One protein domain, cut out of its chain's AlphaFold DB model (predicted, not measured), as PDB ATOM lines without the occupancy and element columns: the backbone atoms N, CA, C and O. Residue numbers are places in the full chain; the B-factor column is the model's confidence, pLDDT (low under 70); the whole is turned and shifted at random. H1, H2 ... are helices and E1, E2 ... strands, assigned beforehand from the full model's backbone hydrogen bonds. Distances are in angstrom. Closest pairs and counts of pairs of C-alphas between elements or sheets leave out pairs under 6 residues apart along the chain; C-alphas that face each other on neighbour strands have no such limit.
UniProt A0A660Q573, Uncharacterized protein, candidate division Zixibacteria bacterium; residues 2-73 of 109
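What this domain is: This is residues 2 to 73 of the 109 residues of an uncharacterized protein of candidate division Zixibacteria bacterium (UniProt A0A660Q573). Little regular structure: a mostly loop-built ring, with the small parallel sheet E2-E4 on one side, the smaller parallel sheet E1-E3 on the other, and the short helix H1 between them. The 72 printed residues run E1, H1, E2, E3, E4, mostly strand, with 21 in named elements. The whole is only just loose, close to compact, radius of gyration of the C-alphas 13.6 A, spanning 37 by 35 by 22 A.

Where its parts are: E2, residues 35 to 39, and E4, residues 65 to 69, each measure 13.1 A; C-alpha 69 is at (-35.389, 31.484, 8.879). E1, residues 2 to 4, measures 7.2 A from (-44.162, 46.943, 14.950); E3, residues 44 to 47, 8.2 A; H1, residues 15 to 18, 5.7 A.

How they stand to each other: E2 and E4 are parallel at 12 degrees, with N 36 and O 65 2.8 A apart. E1 and E3 are parallel at 54 degrees, with N 4 and O 46 3.3 A apart. H1, too short for an O i to N i+4 pair, has its one O i to N i+3 pair within hydrogen-bond range. H1 and E4 are only just apart, closest 8.1 A.

The domain as a whole: The farthest C-alphas, of Ser 30 and Leu 45, are 38.0 A apart. The links H1 to E2 and E3 to E4 are long. The printed part has no cut; no printed residue is under 70 in pLDDT.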
ATOM      1  N   THR A   2     -44.508  47.462  13.612       73.25
ATOM      2  CA  THR A   2     -44.162  46.943  14.950       73.25
ATOM      3  C   THR A   2     -43.396  47.990  15.769       73.25
ATOM      4  O   THR A   2     -42.914  48.982  15.218       73.25
ATOM      5  N   GLY A   3     -43.337  47.787  17.089       80.94
ATOM      6  CA  GLY A   3     -42.613  48.660  18.012       80.94
ATOM      7  C   GLY A   3     -42.116  47.913  19.250       80.94
ATOM      8  O   GLY A   3     -42.846  47.081  19.804       80.94
ATOM      9  N   ASN A   4     -40.903  48.241  19.705       87.19
ATOM     10  CA  ASN A   4     -40.266  47.699  20.920       87.19
ATOM     11  C   ASN A   4     -39.877  48.830  21.894       87.19
ATOM     12  O   ASN A   4     -40.031  49.994  21.564       87.19
ATOM     13  N   THR A   5     -39.420  48.537  23.103       88.69
ATOM     14  CA  THR A   5     -38.775  49.522  23.986       88.69
ATOM     15  C   THR A   5     -37.266  49.542  23.739       88.69
ATOM     16  O   THR A   5     -36.760  48.741  22.960       88.69
ATOM     17  N   ASN A   6     -36.514  50.450  24.363       87.94
ATOM     18  CA  ASN A   6     -35.055  50.455  24.241       87.94
ATOM     19  C   ASN A   6     -34.428  49.385  25.148       87.94
ATOM     20  O   ASN A   6     -34.773  49.292  26.324       87.94
ATOM     21  N   THR A   7     -33.446  48.641  24.632       87.62
ATOM     22  CA  THR A   7     -32.506  47.906  25.490       87.62
ATOM     23  C   THR A   7     -31.557  48.906  26.139       87.62
ATOM     24  O   THR A   7     -31.034  49.803  25.477       87.62
ATOM     25  N   THR A   8     -31.323  48.743  27.434       87.75
ATOM     26  CA  THR A   8     -30.329  49.501  28.201       87.75
ATOM     27  C   THR A   8     -29.211  48.568  28.662       87.75
ATOM     28  O   THR A   8     -29.298  47.352  28.490       87.75
ATOM     29  N   SER A   9     -28.156  49.111  29.272       88.50
ATOM     30  CA  SER A   9     -27.063  48.300  29.828       88.50
ATOM     31  C   SER A   9     -27.523  47.332  30.923       88.50
ATOM     32  O   SER A   9     -26.906  46.287  31.105       88.50
ATOM     33  N   SER A  10     -28.594  47.668  31.644       88.06
ATOM     34  CA  SER A  10     -29.124  46.875  32.755       88.06
ATOM     35  C   SER A  10     -30.410  46.123  32.421       88.06
ATOM     36  O   SER A  10     -30.857  45.323  33.238       88.06
ATOM     37  N   ASN A  11     -31.034  46.387  31.270       86.12
ATOM     38  CA  ASN A  11     -32.339  45.823  30.946       86.12
ATOM     39  C   ASN A  11     -32.475  45.495  29.455       86.12
ATOM     40  O   ASN A  11     -32.449  46.388  28.605       86.12
ATOM     41  N   TYR A  12     -32.635  44.205  29.157       89.12
ATOM     42  CA  TYR A  12     -32.874  43.701  27.809       89.12
ATOM     43  C   TYR A  12     -34.373  43.695  27.501       89.12
ATOM     44  O   TYR A  12     -35.167  43.135  28.247       89.12
ATOM     45  N   ASN A  13     -34.761  44.271  26.363       87.81
ATOM     46  CA  ASN A  13     -36.164  44.413  25.952       87.81
ATOM     47  C   ASN A  13     -36.767  43.155  25.274       87.81
ATOM     48  O   ASN A  13     -37.903  43.189  24.792       87.81
ATOM     49  N   GLY A  14     -35.999  42.066  25.170       88.31
ATOM     50  CA  GLY A  14     -36.431  40.829  24.516       88.31
ATOM     51  C   GLY A  14     -36.262  40.786  22.995       88.31
ATOM     52  O   GLY A  14     -36.675  39.799  22.395       88.31
ATOM     53  N   GLY A  15     -35.701  41.830  22.378       89.06
ATOM     54  CA  GLY A  15     -35.272  41.869  20.977       89.06
ATOM     55  C   GLY A  15     -36.277  41.317  19.963       89.06
ATOM     56  O   GLY A  15     -37.480  41.587  20.030       89.06
ATOM     57  N   LEU A  16     -35.762  40.549  18.999       89.12
ATOM     58  CA  LEU A  16     -36.569  39.867  17.985       89.12
ATOM     59  C   LEU A  16     -37.508  38.839  18.625       89.12
ATOM     60  O   LEU A  16     -38.633  38.645  18.170       89.12
ATOM     61  N   GLU A  17     -37.070  38.191  19.702       88.12
ATOM     62  CA  GLU A  17     -37.798  37.116  20.370       88.12
ATOM     63  C   GLU A  17     -39.106  37.581  21.021       88.12
ATOM     64  O   GLU A  17     -39.986  36.754  21.306       88.12
ATOM     65  N   ASN A  18     -39.215  38.885  21.273       87.88
ATOM     66  CA  ASN A  18     -40.379  39.557  21.831       87.88
ATOM     67  C   ASN A  18     -41.229  40.271  20.765       87.88
ATOM     68  O   ASN A  18     -42.392  40.577  21.022       87.88
ATOM     69  N   LEU A  19     -40.700  40.498  19.557       89.62
ATOM     70  CA  LEU A  19     -41.374  41.288  18.521       89.62
ATOM     71  C   LEU A  19     -42.781  40.762  18.145       89.62
ATOM     72  O   LEU A  19     -43.699  41.582  18.078       89.62
ATOM     73  N   PRO A  20     -43.011  39.441  17.972       89.38
ATOM     74  CA  PRO A  20     -44.342  38.901  17.670       89.38
ATOM     75  C   PRO A  20     -45.302  38.874  18.862       89.38
ATOM     76  O   PRO A  20     -46.475  38.587  18.668       89.38
ATOM     77  N   ARG A  21     -44.817  39.139  20.084       87.19
ATOM     78  CA  ARG A  21     -45.590  39.093  21.337       87.19
ATOM     79  C   ARG A  21     -46.366  37.781  21.498       87.19
ATOM     80  O   ARG A  21     -47.576  37.719  21.311       87.19
ATOM     81  N   PHE A  22     -45.649  36.730  21.895       90.31
ATOM     82  CA  PHE A  22     -46.177  35.384  22.159       90.31
ATOM     83  C   PHE A  22     -47.087  35.325  23.410       90.31
ATOM     84  O   PHE A  22     -46.768  34.636  24.374       90.31
ATOM     85  N   LEU A  23     -48.208  36.053  23.401       88.12
ATOM     86  CA  LEU A  23     -49.138  36.207  24.533       88.12
ATOM     87  C   LEU A  23     -50.136  35.046  24.693       88.12
ATOM     88  O   LEU A  23     -50.986  35.073  25.577       88.12
ATOM     89  N   GLU A  24     -50.033  34.028  23.846       89.25
ATOM     90  CA  GLU A  24     -50.853  32.817  23.890       89.25
ATOM     91  C   GLU A  24     -50.161  31.682  24.664       89.25
ATOM     92  O   GLU A  24     -48.967  31.732  24.975       89.25
ATOM     93  N   THR A  25     -50.905  30.613  24.956       90.94
ATOM     94  CA  THR A  25     -50.333  29.395  25.541       90.94
ATOM     95  C   THR A  25     -49.624  28.577  24.460       90.94
ATOM     96  O   THR A  25     -50.258  27.895  23.663       90.94
ATOM     97  N   TRP A  26     -48.289  28.588  24.471       93.44
ATOM     98  CA  TRP A  26     -47.441  27.872  23.501       93.44
ATOM     99  C   TRP A  26     -46.976  26.493  23.972       93.44
ATOM    100  O   TRP A  26     -45.847  26.067  23.709       93.44
ATOM    101  N   LYS A  27     -47.835  25.802  24.710       92.88
ATOM    102  CA  LYS A  27     -47.609  24.440  25.185       92.88
ATOM    103  C   LYS A  27     -48.918  23.670  25.195       92.88
ATOM    104  O   LYS A  27     -49.979  24.267  25.371       92.88
ATOM    105  N   ASP A  28     -48.837  22.361  25.026       91.56
ATOM    106  CA  ASP A  28     -49.994  21.487  25.177       91.56
ATOM    107  C   ASP A  28     -50.319  21.210  26.660       91.56
ATOM    108  O   ASP A  28     -49.632  21.673  27.577       91.56
ATOM    109  N   ALA A  29     -51.377  20.428  26.897       91.25
ATOM    110  CA  ALA A  29     -51.822  20.051  28.239       91.25
ATOM    111  C   ALA A  29     -50.782  19.232  29.030       91.25
ATOM    112  O   ALA A  29     -50.825  19.223  30.258       91.25
ATOM    113  N   SER A  30     -49.838  18.571  28.349       93.38
ATOM    114  CA  SER A  30     -48.729  17.841  28.979       93.38
ATOM    115  C   SER A  30     -47.549  18.750  29.349       93.38
ATOM    116  O   SER A  30     -46.617  18.318  30.024       93.38
ATOM    117  N   GLY A  31     -47.585  20.018  28.927       90.56
ATOM    118  CA  GLY A  31     -46.505  20.979  29.112       90.56
ATOM    119  C   GLY A  31     -45.459  20.964  27.995       90.56
ATOM    120  O   GLY A  31     -44.477  21.705  28.083       90.56
ATOM    121  N   THR A  32     -45.665  20.182  26.934       95.06
ATOM    122  CA  THR A  32     -44.751  20.130  25.789       95.06
ATOM    123  C   THR A  32     -44.899  21.396  24.955       95.06
ATOM    124  O   THR A  32     -46.008  21.803  24.617       95.06
ATOM    125  N   LYS A  33     -43.777  22.048  24.625       94.69
ATOM    126  CA  LYS A  33     -43.781  23.307  23.869       94.69
ATOM    127  C   LYS A  33     -44.176  23.103  22.409       94.69
ATOM    128  O   LYS A  33     -43.630  22.245  21.717       94.69
ATOM    129  N   THR A  34     -45.025  23.993  21.918       94.38
ATOM    130  CA  THR A  34     -45.373  24.108  20.501       94.38
ATOM    131  C   THR A  34     -44.234  24.759  19.717       94.38
ATOM    132  O   THR A  34     -43.493  25.597  20.241       94.38
ATOM    133  N   LYS A  35     -44.096  24.391  18.439       95.12
ATOM    134  CA  LYS A  35     -43.161  25.026  17.505       95.12
ATOM    135  C   LYS A  35     -43.831  26.191  16.788       95.12
ATOM    136  O   LYS A  35     -44.903  26.030  16.217       95.12
ATOM    137  N   PHE A  36     -43.158  27.331  16.769       94.56
ATOM    138  CA  PHE A  36     -43.485  28.471  15.929       94.56
ATOM    139  C   PHE A  36     -42.441  28.556  14.819       94.56
ATOM    140  O   PHE A  36     -41.252  28.694  15.111       94.56
ATOM    141  N   LYS A  37     -42.879  28.444  13.562       95.69
ATOM    142  CA  LYS A  37     -42.005  28.530  12.389       95.69
ATOM    143  C   LYS A  37     -42.307  29.801  11.622       95.69
ATOM    144  O   LYS A  37     -43.460  30.035  11.267       95.69
ATOM    145  N   PHE A  38     -41.278  30.587  11.349       94.94
ATOM    146  CA  PHE A  38     -41.401  31.788  10.538       94.94
ATOM    147  C   PHE A  38     -40.183  31.922   9.633       94.94
ATOM    148  O   PHE A  38     -39.050  31.987  10.115       94.94
ATOM    149  N   THR A  39     -40.454  31.988   8.332       95.38
ATOM    150  CA  THR A  39     -39.477  32.281   7.287       95.38
ATOM    151  C   THR A  39     -39.877  33.596   6.637       95.38
ATOM    152  O   THR A  39     -41.008  33.717   6.172       95.38
ATOM    153  N   GLY A  40     -38.998  34.592   6.658       92.12
ATOM    154  CA  GLY A  40     -39.312  35.918   6.131       92.12
ATOM    155  C   GLY A  40     -38.368  36.992   6.647       92.12
ATOM    156  O   GLY A  40     -37.264  36.704   7.107       92.12
ATOM    157  N   SER A  41     -38.830  38.240   6.616       88.62
ATOM    158  CA  SER A  41     -38.154  39.370   7.255       88.62
ATOM    159  C   SER A  41     -39.074  40.054   8.262       88.62
ATOM    160  O   SER A  41     -40.295  40.096   8.109       88.62
ATOM    161  N   LEU A  42     -38.473  40.578   9.327       89.06
ATOM    162  CA  LEU A  42     -39.155  41.333  10.370       89.06
ATOM    163  C   LEU A  42     -38.403  42.641  10.571       89.06
ATOM    164  O   LEU A  42     -37.187  42.645  10.750       89.06
ATOM    165  N   ILE A  43     -39.134  43.751  10.554       85.38
ATOM    166  CA  ILE A  43     -38.567  45.089  10.709       85.38
ATOM    167  C   ILE A  43     -39.250  45.753  11.900       85.38
ATOM    168  O   ILE A  43     -40.477  45.732  12.004       85.38
ATOM    169  N   ASN A  44     -38.446  46.346  12.785       87.38
ATOM    170  CA  ASN A  44     -38.898  47.180  13.891       87.38
ATOM    171  C   ASN A  44     -38.355  48.598  13.702       87.38
ATOM    172  O   ASN A  44     -37.151  48.815  13.808       87.38
ATOM    173  N   LEU A  45     -39.236  49.544  13.394       87.00
ATOM    174  CA  LEU A  45     -38.852  50.899  12.988       87.00
ATOM    175  C   LEU A  45     -39.084  51.951  14.083       87.00
ATOM    176  O   LEU A  45     -38.561  53.057  13.972       87.00
ATOM    177  N   TRP A  46     -39.850  51.633  15.133       88.19
ATOM    178  CA  TRP A  46     -40.223  52.604  16.164       88.19
ATOM    179  C   TRP A  46     -40.203  52.024  17.568       88.19
ATOM    180  O   TRP A  46     -40.207  50.810  17.783       88.19
ATOM    181  N   ASN A  47     -40.254  52.933  18.539       90.19
ATOM    182  CA  ASN A  47     -40.551  52.559  19.906       90.19
ATOM    183  C   ASN A  47     -42.054  52.315  20.095       90.19
ATOM    184  O   ASN A  47     -42.891  53.025  19.537       90.19
ATOM    185  N   SER A  48     -42.404  51.295  20.879       89.12
ATOM    186  CA  SER A  48     -43.796  50.991  21.209       89.12
ATOM    187  C   SER A  48     -44.412  52.129  22.020       89.12
ATOM    188  O   SER A  48     -43.804  52.602  22.975       89.12
ATOM    189  N   LEU A  49     -45.639  52.529  21.675       90.06
ATOM    190  CA  LEU A  49     -46.414  53.521  22.434       90.06
ATOM    191  C   LEU A  49     -47.440  52.890  23.382       90.06
ATOM    192  O   LEU A  49     -47.980  53.576  24.242       90.06
ATOM    193  N   GLN A  50     -47.741  51.601  23.211       87.75
ATOM    194  CA  GLN A  50     -48.785  50.916  23.983       87.75
ATOM    195  C   GLN A  50     -48.205  50.004  25.056       87.75
ATOM    196  O   GLN A  50     -48.672  50.001  26.188       87.75
ATOM    197  N   ALA A  51     -47.179  49.232  24.714       83.88
ATOM    198  CA  ALA A  51     -46.565  48.307  25.646       83.88
ATOM    199  C   ALA A  51     -45.113  48.710  25.864       83.88
ATOM    200  O   ALA A  51     -44.203  48.243  25.177       83.88
ATOM    201  N   THR A  52     -44.982  49.628  26.818       88.31
ATOM    202  CA  THR A  52     -43.772  50.349  27.218       88.31
ATOM    203  C   THR A  52     -43.115  49.781  28.477       88.31
ATOM    204  O   THR A  52     -42.068  50.274  28.881       88.31
ATOM    205  N   GLY A  53     -43.732  48.777  29.107       85.88
ATOM    206  CA  GLY A  53     -43.195  48.124  30.297       85.88
ATOM    207  C   GLY A  53     -41.980  47.247  30.003       85.88
ATOM    208  O   GLY A  53     -41.709  46.887  28.853       85.88
ATOM    209  N   ASP A  54     -41.278  46.880  31.071       86.75
ATOM    210  CA  ASP A  54     -40.116  46.005  30.992       86.75
ATOM    211  C   ASP A  54     -40.493  44.617  30.480       86.75
ATOM    212  O   ASP A  54     -41.524  44.035  30.838       86.75
ATOM    213  N   TRP A  55     -39.626  44.067  29.635       88.12
ATOM    214  CA  TRP A  55     -39.792  42.713  29.148       88.12
ATOM    215  C   TRP A  55     -39.445  41.703  30.243       88.12
ATOM    216  O   TRP A  55     -38.416  41.807  30.905       88.12
ATOM    217  N   SER A  56     -40.290  40.685  30.405       87.75
ATOM    218  CA  SER A  56     -39.998  39.542  31.265       87.75
ATOM    219  C   SER A  56     -40.498  38.248  30.637       87.75
ATOM    220  O   SER A  56     -41.676  38.107  30.291       87.75
ATOM    221  N   TYR A  57     -39.587  37.286  30.510       88.25
ATOM    222  CA  TYR A  57     -39.880  35.921  30.091       88.25
ATOM    223  C   TYR A  57     -40.123  35.024  31.311       88.25
ATOM    224  O   TYR A  57     -39.364  35.049  32.275       88.25
ATOM    225  N   GLY A  58     -41.165  34.192  31.257       85.56
ATOM    226  CA  GLY A  58     -41.521  33.244  32.315       85.56
ATOM    227  C   GLY A  58     -42.490  33.797  33.361       85.56
ATOM    228  O   GLY A  58     -43.297  33.029  33.874       85.56
ATOM    229  N   SER A  59     -42.476  35.108  33.633       86.50
ATOM    230  CA  SER A  59     -43.433  35.734  34.563       86.50
ATOM    231  C   SER A  59     -44.797  36.000  33.923       86.50
ATOM    232  O   SER A  59     -45.822  35.724  34.535       86.50
ATOM    233  N   TYR A  60     -44.812  36.527  32.694       83.50
ATOM    234  CA  TYR A  60     -46.052  36.911  32.001       83.50
ATOM    235  C   TYR A  60     -46.425  35.961  30.865       83.50
ATOM    236  O   TYR A  60     -47.597  35.823  30.530       83.50
ATOM    237  N   TYR A  61     -45.432  35.311  30.257       86.19
ATOM    238  CA  TYR A  61     -45.637  34.381  29.152       86.19
ATOM    239  C   TYR A  61     -44.509  33.351  29.075       86.19
ATOM    240  O   TYR A  61     -43.385  33.589  29.530       86.19
ATOM    241  N   THR A  62     -44.790  32.218  28.432       89.25
ATOM    242  CA  THR A  62     -43.775  31.236  28.036       89.25
ATOM    243  C   THR A  62     -43.807  31.052  26.529       89.25
ATOM    244  O   THR A  62     -44.816  30.629  25.971       89.25
ATOM    245  N   ALA A  63     -42.691  31.359  25.879       92.12
ATOM    246  CA  ALA A  63     -42.562  31.323  24.428       92.12
ATOM    247  C   ALA A  63     -42.515  29.893  23.842       92.12
ATOM    248  O   ALA A  63     -42.005  28.977  24.517       92.12
ATOM    249  N   PRO A  64     -42.940  29.729  22.570       94.69
ATOM    250  CA  PRO A  64     -42.784  28.484  21.819       94.69
ATOM    251  C   PRO A  64     -41.310  28.160  21.552       94.69
ATOM    252  O   PRO A  64     -40.404  28.951  21.835       94.69
ATOM    253  N   ILE A  65     -41.068  26.998  20.947       95.00
ATOM    254  CA  ILE A  65     -39.812  26.735  20.238       95.00
ATOM    255  C   ILE A  65     -39.829  27.590  18.970       95.00
ATOM    256  O   ILE A  65     -40.687  27.400  18.112       95.00
ATOM    257  N   ARG A  66     -38.909  28.547  18.869       94.00
ATOM    258  CA  ARG A  66     -38.843  29.490  17.752       94.00
ATOM    259  C   ARG A  66     -37.896  28.961  16.677       94.00
ATOM    260  O   ARG A  66     -36.690  28.914  16.895       94.00
ATOM    261  N   GLU A  67     -38.444  28.569  15.537       95.50
ATOM    262  CA  GLU A  67     -37.690  28.185  14.343       95.50
ATOM    263  C   GLU A  67     -37.742  29.358  13.350       95.50
ATOM    264  O   GLU A  67     -38.723  29.533  12.624       95.50
ATOM    265  N   TRP A  68     -36.699  30.193  13.376       94.06
ATOM    266  CA  TRP A  68     -36.547  31.359  12.503       94.06
ATOM    267  C   TRP A  68     -35.738  31.009  11.259       94.06
ATOM    268  O   TRP A  68     -34.690  30.372  11.366       94.06
ATOM    269  N   ALA A  69     -36.173  31.497  10.103       95.44
ATOM    270  CA  ALA A  69     -35.389  31.484   8.879       95.44
ATOM    271  C   ALA A  69     -35.576  32.798   8.110       95.44
ATOM    272  O   ALA A  69     -36.593  33.479   8.241       95.44
ATOM    273  N   TYR A  70     -34.579  33.156   7.310       93.50
ATOM    274  CA  TYR A  70     -34.697  34.250   6.353       93.50
ATOM    275  C   TYR A  70     -35.271  33.719   5.039       93.50
ATOM    276  O   TYR A  70     -34.911  32.618   4.616       93.50
ATOM    277  N   ASP A  71     -36.158  34.488   4.415       93.62
ATOM    278  CA  ASP A  71     -36.640  34.196   3.066       93.62
ATOM    279  C   ASP A  71     -35.724  34.863   2.037       93.62
ATOM    280  O   ASP A  71     -35.729  36.085   1.893       93.62
ATOM    281  N   THR A  72     -34.938  34.058   1.323       94.38
ATOM    282  CA  THR A  72     -33.987  34.536   0.310       94.38
ATOM    283  C   THR A  72     -34.664  35.170  -0.900       94.38
ATOM    284  O   THR A  72     -34.013  35.903  -1.635       94.38
ATOM    285  N   ASP A  73     -35.964  34.940  -1.120       92.44
ATOM    286  CA  ASP A  73     -36.684  35.639  -2.187       92.44
ATOM    287  C   ASP A  73     -36.781  37.148  -1.925       92.44
ATOM    288  O   ASP A  73     -36.927  37.924  -2.866       92.44
TER     289      ASP A  73